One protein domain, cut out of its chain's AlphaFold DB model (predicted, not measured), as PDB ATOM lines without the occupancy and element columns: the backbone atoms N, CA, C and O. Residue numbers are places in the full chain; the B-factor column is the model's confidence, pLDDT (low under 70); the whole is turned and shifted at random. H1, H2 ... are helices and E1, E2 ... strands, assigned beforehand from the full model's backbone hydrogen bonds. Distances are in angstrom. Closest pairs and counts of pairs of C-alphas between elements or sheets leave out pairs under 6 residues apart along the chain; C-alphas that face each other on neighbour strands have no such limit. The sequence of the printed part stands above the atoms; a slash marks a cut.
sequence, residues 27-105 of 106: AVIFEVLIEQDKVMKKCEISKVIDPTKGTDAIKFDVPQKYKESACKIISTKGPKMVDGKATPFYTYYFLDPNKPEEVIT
ATOM      1  N   ALA A  27     182.244 174.771 137.169       83.19
ATOM      2  CA  ALA A  27     181.279 173.849 136.585       83.19
ATOM      3  C   ALA A  27     179.908 174.535 136.563       83.19
ATOM      4  O   ALA A  27     179.424 174.972 137.605       83.19
ATOM      5  N   VAL A  28     179.280 174.637 135.391       84.25
ATOM      6  CA  VAL A  28     177.908 175.154 135.267       84.25
ATOM      7  C   VAL A  28     176.982 174.012 134.922       84.25
ATOM      8  O   VAL A  28     177.193 173.279 133.955       84.25
ATOM      9  N   ILE A  29     175.958 173.884 135.748       86.69
ATOM     10  CA  ILE A  29     174.887 172.920 135.614       86.69
ATOM     11  C   ILE A  29     173.738 173.633 134.916       86.69
ATOM     12  O   ILE A  29     173.191 174.615 135.425       86.69
ATOM     13  N   PHE A  30     173.386 173.124 133.746       87.06
ATOM     14  CA  PHE A  30     172.228 173.542 132.982       87.06
ATOM     15  C   PHE A  30     171.055 172.642 133.309       87.06
ATOM     16  O   PHE A  30     171.194 171.421 133.299       87.06
ATOM     17  N   GLU A  31     169.911 173.257 133.562       86.88
ATOM     18  CA  GLU A  31     168.625 172.587 133.602       86.88
ATOM     19  C   GLU A  31     167.951 172.723 132.242       86.88
ATOM     20  O   GLU A  31     167.906 173.800 131.633       86.88
ATOM     21  N   VAL A  32     167.450 171.596 131.757       84.38
ATOM     22  CA  VAL A  32     166.912 171.450 130.419       84.38
ATOM     23  C   VAL A  32     165.564 170.761 130.516       84.38
ATOM     24  O   VAL A  32     165.451 169.672 131.079       84.38
ATOM     25  N   LEU A  33     164.540 171.392 129.945       82.25
ATOM     26  CA  LEU A  33     163.209 170.803 129.849       82.25
ATOM     27  C   LEU A  33     163.050 170.181 128.467       82.25
ATOM     28  O   LEU A  33     163.183 170.867 127.449       82.25
ATOM     29  N   ILE A  34     162.789 168.878 128.456       76.62
ATOM     30  CA  ILE A  34     162.719 168.049 127.256       76.62
ATOM     31  C   ILE A  34     161.338 167.402 127.221       76.62
ATOM     32  O   ILE A  34     160.945 166.734 128.179       76.62
ATOM     33  N   GLU A  35     160.601 167.628 126.138       71.69
ATOM     34  CA  GLU A  35     159.271 167.052 125.934       71.69
ATOM     35  C   GLU A  35     159.339 165.596 125.443       71.69
ATOM     36  O   GLU A  35     160.405 165.058 125.129       71.69
ATOM     37  N   GLN A  36     158.186 164.918 125.426       67.06
ATOM     38  CA  GLN A  36     158.071 163.497 125.061       67.06
ATOM     39  C   GLN A  36     158.565 163.188 123.636       67.06
ATOM     40  O   GLN A  36     158.977 162.065 123.353       67.06
ATOM     41  N   ASP A  37     158.579 164.189 122.761       70.25
ATOM     42  CA  ASP A  37     159.096 164.147 121.392       70.25
ATOM     43  C   ASP A  37     160.618 164.371 121.298       70.25
ATOM     44  O   ASP A  37     161.168 164.437 120.199       70.25
ATOM     45  N   LYS A  38     161.316 164.446 122.440       69.75
ATOM     46  CA  LYS A  38     162.754 164.743 122.556       69.75
ATOM     47  C   LYS A  38     163.124 166.158 122.103       69.75
ATOM     48  O   LYS A  38     164.308 166.431 121.888       69.75
ATOM     49  N   VAL A  39     162.154 167.067 122.004       75.88
ATOM     50  CA  VAL A  39     162.408 168.474 121.696       75.88
ATOM     51  C   VAL A  39     162.743 169.231 122.981       75.88
ATOM     52  O   VAL A  39     162.060 169.137 124.001       75.88
ATOM     53  N   MET A  40     163.838 169.990 122.936       80.19
ATOM     54  CA  MET A  40     164.259 170.858 124.032       80.19
ATOM     55  C   MET A  40     163.418 172.140 124.036       80.19
ATOM     56  O   MET A  40     163.520 172.948 123.115       80.19
ATOM     57  N   LYS A  41     162.631 172.361 125.093       82.56
ATOM     58  CA  LYS A  41     161.807 173.572 125.272       82.56
ATOM     59  C   LYS A  41     162.481 174.656 126.087       82.56
ATOM     60  O   LYS A  41     162.203 175.837 125.896       82.56
ATOM     61  N   LYS A  42     163.354 174.264 127.013       85.75
ATOM     62  CA  LYS A  42     164.008 175.193 127.932       85.75
ATOM     63  C   LYS A  42     165.449 174.780 128.160       85.75
ATOM     64  O   LYS A  42     165.722 173.592 128.276       85.75
ATOM     65  N   CYS A  43     166.343 175.761 128.233       87.50
ATOM     66  CA  CYS A  43     167.734 175.579 128.623       87.50
ATOM     67  C   CYS A  43     168.180 176.786 129.454       87.50
ATOM     68  O   CYS A  43     168.307 177.909 128.952       87.50
ATOM     69  N   GLU A  44     168.371 176.564 130.749       89.75
ATOM     70  CA  GLU A  44     168.736 177.595 131.716       89.75
ATOM     71  C   GLU A  44     169.872 177.138 132.616       89.75
ATOM     72  O   GLU A  44     170.138 175.952 132.768       89.75
ATOM     73  N   ILE A  45     170.563 178.107 133.206       88.19
ATOM     74  CA  ILE A  45     171.591 177.825 134.198       88.19
ATOM     75  C   ILE A  45     170.880 177.575 135.520       88.19
ATOM     76  O   ILE A  45     170.208 178.460 136.038       88.19
ATOM     77  N   SER A  46     171.054 176.373 136.054       89.69
ATOM     78  CA  SER A  46     170.520 175.988 137.358       89.69
ATOM     79  C   SER A  46     171.488 176.375 138.472       89.69
ATOM     80  O   SER A  46     171.099 176.951 139.486       89.69
ATOM     81  N   LYS A  47     172.782 176.080 138.280       88.88
ATOM     82  CA  LYS A  47     173.803 176.269 139.316       88.88
ATOM     83  C   LYS A  47     175.193 176.458 138.721       88.88
ATOM     84  O   LYS A  47     175.539 175.826 137.726       88.88
ATOM     85  N   VAL A  48     176.013 177.272 139.383       88.19
ATOM     86  CA  VAL A  48     177.452 177.395 139.118       88.19
ATOM     87  C   VAL A  48     178.222 176.916 140.345       88.19
ATOM     88  O   VAL A  48     177.856 177.257 141.465       88.19
ATOM     89  N   ILE A  49     179.269 176.119 140.143       88.12
ATOM     90  CA  ILE A  49     180.117 175.544 141.192       88.12
ATOM     91  C   ILE A  49     181.574 175.898 140.902       88.12
ATOM     92  O   ILE A  49     182.023 175.796 139.761       88.12
ATOM     93  N   ASP A  50     182.320 176.264 141.940       84.94
ATOM     94  CA  ASP A  50     183.782 176.287 141.920       84.94
ATOM     95  C   ASP A  50     184.294 174.990 142.572       84.94
ATOM     96  O   ASP A  50     184.269 174.880 143.801       84.94
ATOM     97  N   PRO A  51     184.751 173.997 141.783       80.81
ATOM     98  CA  PRO A  51     185.162 172.700 142.314       80.81
ATOM     99  C   PRO A  51     186.382 172.789 143.241       80.81
ATOM    100  O   PRO A  51     186.659 171.832 143.961       80.81
ATOM    101  N   THR A  52     187.113 173.909 143.248       81.38
ATOM    102  CA  THR A  52     188.236 174.133 144.172       81.38
ATOM    103  C   THR A  52     187.774 174.550 145.568       81.38
ATOM    104  O   THR A  52     188.515 174.381 146.533       81.38
ATOM    105  N   LYS A  53     186.542 175.062 145.685       80.94
ATOM    106  CA  LYS A  53     185.932 175.524 146.942       80.94
ATOM    107  C   LYS A  53     184.892 174.557 147.502       80.94
ATOM    108  O   LYS A  53     184.447 174.745 148.628       80.94
ATOM    109  N   GLY A  54     184.508 173.538 146.733       83.88
ATOM    110  CA  GLY A  54     183.542 172.517 147.129       83.88
ATOM    111  C   GLY A  54     182.456 172.309 146.078       83.88
ATOM    112  O   GLY A  54     182.674 172.502 144.884       83.88
ATOM    113  N   THR A  55     181.274 171.886 146.522       84.31
ATOM    114  CA  THR A  55     180.115 171.605 145.655       84.31
ATOM    115  C   THR A  55     178.991 172.629 145.807       84.31
ATOM    116  O   THR A  55     177.941 172.495 145.169       84.31
ATOM    117  N   ASP A  56     179.195 173.662 146.622       88.00
ATOM    118  CA  ASP A  56     178.209 174.708 146.871       88.00
ATOM    119  C   ASP A  56     178.016 175.629 145.665       88.00
ATOM    120  O   ASP A  56     178.888 175.788 144.809       88.00
ATOM    121  N   ALA A  57     176.817 176.212 145.580       86.88
ATOM    122  CA  ALA A  57     176.501 177.174 144.534       86.88
ATOM    123  C   ALA A  57     177.278 178.468 144.783       86.88
ATOM    124  O   ALA A  57     177.212 179.029 145.876       86.88
ATOM    125  N   ILE A  58     177.947 178.977 143.755       85.12
ATOM    126  CA  ILE A  58     178.548 180.307 143.786       85.12
ATOM    127  C   ILE A  58     177.702 181.290 142.979       85.12
ATOM    128  O   ILE A  58     177.083 180.930 141.978       85.12
ATOM    129  N   LYS A  59     177.705 182.558 143.400       84.00
ATOM    130  CA  LYS A  59     177.181 183.651 142.577       84.00
ATOM    131  C   LYS A  59     178.230 184.001 141.529       84.00
ATOM    132  O   LYS A  59     179.297 184.503 141.871       84.00
ATOM    133  N   PHE A  60     177.934 183.689 140.275       82.06
ATOM    134  CA  PHE A  60     178.794 183.994 139.145       82.06
ATOM    135  C   PHE A  60     177.934 184.293 137.921       82.06
ATOM    136  O   PHE A  60     177.113 183.463 137.525       82.06
ATOM    137  N   ASP A  61     178.147 185.459 137.320       81.88
ATOM    138  CA  ASP A  61     177.447 185.862 136.108       81.88
ATOM    139  C   ASP A  61     178.086 185.178 134.901       81.88
ATOM    140  O   ASP A  61     179.128 185.583 134.383       81.88
ATOM    141  N   VAL A  62     177.466 184.082 134.469       81.00
ATOM    142  CA  VAL A  62     177.904 183.341 133.288       81.00
ATOM    143  C   VAL A  62     177.607 184.177 132.039       81.00
ATOM    144  O   VAL A  62     176.448 184.539 131.821       81.00
ATOM    145  N   PRO A  63     178.604 184.448 131.175       82.31
ATOM    146  CA  PRO A  63     178.380 185.214 129.956       82.31
ATOM    147  C   PRO A  63     177.300 184.597 129.065       82.31
ATOM    148  O   PRO A  63     177.283 183.388 128.823       82.31
ATOM    149  N   GLN A  64     176.437 185.439 128.497       84.31
ATOM    150  CA  GLN A  64     175.309 185.007 127.666       84.31
ATOM    151  C   GLN A  64     175.740 184.129 126.473       84.31
ATOM    152  O   GLN A  64     175.134 183.086 126.229       84.31
ATOM    153  N   LYS A  65     176.859 184.465 125.807       81.06
ATOM    154  CA  LYS A  65     177.448 183.666 124.710       81.06
ATOM    155  C   LYS A  65     177.726 182.214 125.125       81.06
ATOM    156  O   LYS A  65     177.629 181.297 124.312       81.06
ATOM    157  N   TYR A  66     178.069 181.988 126.394       78.69
ATOM    158  CA  TYR A  66     178.294 180.644 126.907       78.69
ATOM    159  C   TYR A  66     176.985 179.876 127.069       78.69
ATOM    160  O   TYR A  66     176.893 178.734 126.624       78.69
ATOM    161  N   LYS A  67     175.968 180.509 127.669       83.75
ATOM    162  CA  LYS A  67     174.627 179.921 127.776       83.75
ATOM    163  C   LYS A  67     174.131 179.508 126.390       83.75
ATOM    164  O   LYS A  67     173.709 178.373 126.211       83.75
ATOM    165  N   GLU A  68     174.268 180.384 125.403       86.69
ATOM    166  CA  GLU A  68     173.892 180.111 124.013       86.69
ATOM    167  C   GLU A  68     174.668 178.940 123.407       86.69
ATOM    168  O   GLU A  68     174.061 178.042 122.824       86.69
ATOM    169  N   SER A  69     175.993 178.905 123.580       82.75
ATOM    170  CA  SER A  69     176.839 177.815 123.083       82.75
ATOM    171  C   SER A  69     176.465 176.469 123.713       82.75
ATOM    172  O   SER A  69     176.231 175.491 123.000       82.75
ATOM    173  N   ALA A  70     176.321 176.422 125.041       81.69
ATOM    174  CA  ALA A  70     175.929 175.217 125.764       81.69
ATOM    175  C   ALA A  70     174.536 174.737 125.332       81.69
ATOM    176  O   ALA A  70     174.382 173.584 124.934       81.69
ATOM    177  N   CYS A  71     173.541 175.628 125.303       85.06
ATOM    178  CA  CYS A  71     172.187 175.288 124.867       85.06
ATOM    179  C   CYS A  71     172.149 174.815 123.408       85.06
ATOM    180  O   CYS A  71     171.450 173.850 123.092       85.06
ATOM    181  N   LYS A  72     172.949 175.421 122.520       85.56
ATOM    182  CA  LYS A  72     173.091 174.958 121.136       85.56
ATOM    183  C   LYS A  72     173.658 173.539 121.081       85.56
ATOM    184  O   LYS A  72     173.101 172.703 120.374       85.56
ATOM    185  N   ILE A  73     174.704 173.234 121.851       81.56
ATOM    186  CA  ILE A  73     175.286 171.884 121.913       81.56
ATOM    187  C   ILE A  73     174.256 170.866 122.417       81.56
ATOM    188  O   ILE A  73     174.110 169.817 121.792       81.56
ATOM    189  N   ILE A  74     173.533 171.174 123.498       80.81
ATOM    190  CA  ILE A  74     172.495 170.293 124.064       80.81
ATOM    191  C   ILE A  74     171.391 170.045 123.030       80.81
ATOM    192  O   ILE A  74     171.052 168.896 122.761       80.81
ATOM    193  N   SER A  75     170.888 171.103 122.385       82.69
ATOM    194  CA  SER A  75     169.847 170.981 121.354       82.69
ATOM    195  C   SER A  75     170.298 170.169 120.138       82.69
ATOM    196  O   SER A  75     169.510 169.413 119.582       82.69
ATOM    197  N   THR A  76     171.573 170.282 119.749       83.12
ATOM    198  CA  THR A  76     172.120 169.602 118.565       83.12
ATOM    199  C   THR A  76     172.415 168.131 118.843       83.12
ATOM    200  O   THR A  76     172.150 167.279 118.001       83.12
ATOM    201  N   LYS A  77     172.980 167.815 120.015       80.38
ATOM    202  CA  LYS A  77     173.275 166.428 120.413       80.38
ATOM    203  C   LYS A  77     172.021 165.673 120.855       80.38
ATOM    204  O   LYS A  77     172.017 164.445 120.837       80.38
ATOM    205  N   GLY A  78     170.977 166.406 121.229       75.38
ATOM    206  CA  GLY A  78     169.756 165.856 121.785       75.38
ATOM    207  C   GLY A  78     169.913 165.417 123.249       75.38
ATOM    208  O   GLY A  78     171.005 165.480 123.825       75.38
ATOM    209  N   PRO A  79     168.805 164.974 123.867       76.69
ATOM    210  CA  PRO A  79     168.791 164.534 125.252       76.69
ATOM    211  C   PRO A  79     169.740 163.360 125.494       76.69
ATOM    212  O   PRO A  79     169.660 162.339 124.806       76.69
ATOM    213  N   LYS A  80     170.547 163.421 126.554       79.69
ATOM    214  CA  LYS A  80     171.187 162.224 127.097       79.69
ATOM    215  C   LYS A  80     170.125 161.361 127.773       79.69
ATOM    216  O   LYS A  80     169.503 161.795 128.741       79.69
ATOM    217  N   MET A  81     169.941 160.141 127.284       81.44
ATOM    218  CA  MET A  81     169.010 159.178 127.871       81.44
ATOM    219  C   MET A  81     169.721 158.330 128.933       81.44
ATOM    220  O   MET A  81     170.801 157.800 128.672       81.44
ATOM    221  N   VAL A  82     169.117 158.194 130.112       81.19
ATOM    222  CA  VAL A  82     169.548 157.301 131.201       81.19
ATOM    223  C   VAL A  82     168.319 156.516 131.647       81.19
ATOM    224  O   VAL A  82     167.279 157.110 131.924       81.19
ATOM    225  N   ASP A  83     168.399 155.185 131.624       83.50
ATOM    226  CA  ASP A  83     167.292 154.275 131.969       83.50
ATOM    227  C   ASP A  83     165.972 154.589 131.236       83.50
ATOM    228  O   ASP A  83     164.880 154.574 131.804       83.50
ATOM    229  N   GLY A  84     166.075 154.937 129.947       81.12
ATOM    230  CA  GLY A  84     164.923 155.265 129.102       81.12
ATOM    231  C   GLY A  84     164.308 156.648 129.351       81.12
ATOM    232  O   GLY A  84     163.330 156.996 128.691       81.12
ATOM    233  N   LYS A  85     164.884 157.463 130.242       79.44
ATOM    234  CA  LYS A  85     164.432 158.829 130.545       79.44
ATOM    235  C   LYS A  85     165.457 159.865 130.093       79.44
ATOM    236  O   LYS A  85     166.662 159.637 130.171       79.44
ATOM    237  N   ALA A  86     164.981 161.015 129.626       80.75
ATOM    238  CA  ALA A  86     165.848 162.142 129.308       80.75
ATOM    239  C   ALA A  86     166.456 162.721 130.593       80.75
ATOM    240  O   ALA A  86     165.748 162.951 131.573       80.75
ATOM    241  N   THR A  87     167.764 162.970 130.584       81.12
ATOM    242  CA  THR A  87     168.455 163.620 131.700       81.12
ATOM    243  C   THR A  87     168.124 165.114 131.674       81.12
ATOM    244  O   THR A  87     168.391 165.758 130.655       81.12
ATOM    245  N   PRO A  88     167.576 165.682 132.763       80.56
ATOM    246  CA  PRO A  88     167.210 167.096 132.808       80.56
ATOM    247  C   PRO A  88     168.400 168.013 133.116       80.56
ATOM    248  O   PRO A  88     168.287 169.224 132.963       80.56
ATOM    249  N   PHE A  89     169.546 167.464 133.533       82.75
ATOM    250  CA  PHE A  89     170.713 168.245 133.937       82.75
ATOM    251  C   PHE A  89     171.950 167.931 133.099       82.75
ATOM    252  O   PHE A  89     172.303 166.767 132.900       82.75
ATOM    253  N   TYR A  90     172.644 168.982 132.663       82.00
ATOM    254  CA  TYR A  90     173.893 168.882 131.912       82.00
ATOM    255  C   TYR A  90     174.961 169.719 132.591       82.00
ATOM    256  O   TYR A  90     174.801 170.923 132.770       82.00
ATOM    257  N   THR A  91     176.072 169.083 132.942       82.12
ATOM    258  CA  THR A  91     177.207 169.767 133.559       82.12
ATOM    259  C   THR A  91     178.258 170.051 132.501       82.12
ATOM    260  O   THR A  91     178.748 169.133 131.846       82.12
ATOM    261  N   TYR A  92     178.639 171.316 132.373       81.00
ATOM    262  CA  TYR A  92     179.733 171.744 131.511       81.00
ATOM    263  C   TYR A  92     180.824 172.426 132.335       81.00
ATOM    264  O   TYR A  92     180.536 173.198 133.254       81.00
ATOM    265  N   TYR A  93     182.082 172.136 132.003       75.25
ATOM    266  CA  TYR A  93     183.248 172.626 132.733       75.25
ATOM    267  C   TYR A  93     183.945 173.766 131.987       75.25
ATOM    268  O   TYR A  93     184.109 173.717 130.766       75.25
ATOM    269  N   PHE A  94     184.410 174.754 132.750       70.44
ATOM    270  CA  PHE A  94     185.099 175.944 132.261       70.44
ATOM    271  C   PHE A  94     186.543 175.940 132.700       70.44
ATOM    272  O   PHE A  94     186.853 175.709 133.870       70.44
ATOM    273  N   LEU A  95     187.407 176.326 131.777       64.06
ATOM    274  CA  LEU A  95     188.796 176.661 132.056       64.06
ATOM    275  C   LEU A  95     188.966 178.174 132.261       64.06
ATOM    276  O   LEU A  95     189.703 178.599 133.150       64.06
ATOM    277  N   ASP A  96     188.240 178.979 131.475       63.81
ATOM    278  CA  ASP A  96     188.264 180.443 131.517       63.81
ATOM    279  C   ASP A  96     186.894 181.026 131.095       63.81
ATOM    280  O   ASP A  96     186.451 180.773 129.972       63.81
ATOM    281  N   PRO A  97     186.204 181.806 131.951       55.53
ATOM    282  CA  PRO A  97     184.930 182.441 131.598       55.53
ATOM    283  C   PRO A  97     185.035 183.466 130.457       55.53
ATOM    284  O   PRO A  97     184.024 183.757 129.823       55.53
ATOM    285  N   ASN A  98     186.234 183.974 130.146       58.31
ATOM    286  CA  ASN A  98     186.459 184.884 129.017       58.31
ATOM    287  C   ASN A  98     186.674 184.156 127.679       58.31
ATOM    288  O   ASN A  98     186.732 184.808 126.638       58.31
ATOM    289  N   LYS A  99     186.787 182.820 127.689       63.34
ATOM    290  CA  LYS A  99     186.995 181.987 126.493       63.34
ATOM    291  C   LYS A  99     185.910 180.913 126.393       63.34
ATOM    292  O   LYS A  99     186.188 179.724 126.557       63.34
ATOM    293  N   PRO A 100     184.652 181.310 126.131       56.53
ATOM    294  CA  PRO A 100     183.505 180.404 126.153       56.53
ATOM    295  C   PRO A 100     183.543 179.343 125.046       56.53
ATOM    296  O   PRO A 100     182.752 178.408 125.086       56.53
ATOM    297  N   GLU A 101     184.433 179.474 124.059       58.19
ATOM    298  CA  GLU A 101     184.672 178.452 123.035       58.19
ATOM    299  C   GLU A 101     185.497 177.250 123.536       58.19
ATOM    300  O   GLU A 101     185.447 176.184 122.925       58.19
ATOM    301  N   GLU A 102     186.183 177.353 124.680       58.81
ATOM    302  CA  GLU A 102     186.882 176.226 125.315       58.81
ATOM    303  C   GLU A 102     185.951 175.428 126.248       58.81
ATOM    304  O   GLU A 102     186.259 175.183 127.417       58.81
ATOM    305  N   VAL A 103     184.784 175.023 125.740       54.94
ATOM    306  CA  VAL A 103     183.866 174.151 126.483       54.94
ATOM    307  C   VAL A 103     184.475 172.751 126.570       54.94
ATOM    308  O   VAL A 103     184.588 172.055 125.560       54.94
ATOM    309  N   ILE A 104     184.817 172.291 127.776       55.62
ATOM    310  CA  ILE A 104     185.121 170.872 127.986       55.62
ATOM    311  C   ILE A 104     183.794 170.148 128.208       55.62
ATOM    312  O   ILE A 104     183.202 170.205 129.288       55.62
ATOM    313  N   THR A 105     183.323 169.460 127.169       54.22
ATOM    314  CA  THR A 105     182.214 168.505 127.276       54.22
ATOM    315  C   THR A 105     182.780 167.149 127.687       54.22
ATOM    316  O   THR A 105     183.640 166.634 126.971       54.22
TER     317      THR A 105
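What this domain is: This is residues 27 to 105 of the 106 residues of an uncharacterized protein of Bdellovibrio sp. KM01 (UniProt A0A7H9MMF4). A strongly twisted sheet of three strands has one helix, H1, packed on one face, with most of its close C-alpha pairs to E2, while the hairpin loop of residues 35 to 39 and the loop of residues 50 to 63 lie toward opposite ends of the long axis. The 79 printed residues hold E1, E2, H1 and E3 in that order; the sheet runs E2, E1, E3, antiparallel throughout. The class is mixed, helices and strands, with under half of the residues in named elements. The whole is compact, with a radius of gyration of the C-alphas of 12.8 A, and only just elongated, spanning 36 by 24 by 18 A.

How they stand to each other: Start at E1, residues 27 to 34, the inner strand. It forms a hairpin with E2, residues 40 to 49, antiparallel at 158 degrees; look for N 29 and O 47, 2.8 A apart. H1, residues 64 to 77, is on the sheet, making two layers, a helix on one face of a sheet; its closest C-alphas to E2 are Cys 71 and Cys 43, 5.8 A apart. Every O i to N i+4 pair in H1 is within hydrogen-bond range. E3, residues 89 to 94, is antiparallel to E1 at 150 degrees, with N 30 and O 90 2.8 A apart. E2, H1 and E3 form a split strand-helix-strand unit, two strands running the same way with E1 between them, and its crossover is left-handed.

Where its parts are: Find C-alpha 27 at (181.279, 173.849, 136.585); E1 runs 21.6 A from there. E2 spans 23.8 A. H1 begins at C-alpha 64, (175.309, 185.007, 127.666), and spans 20.0 A. E3 spans 16.4 A to C-alpha 94 at (185.099, 175.944, 132.261).

The domain as a whole: The C-alphas of Asp 37 and Lys 53 are the two farthest apart, 38.8 A. The printed part has no cut. The links E2 to H1 and H1 to E3 are long. Look for pLDDT under 70 at residues 36, 38 and 95 to 105.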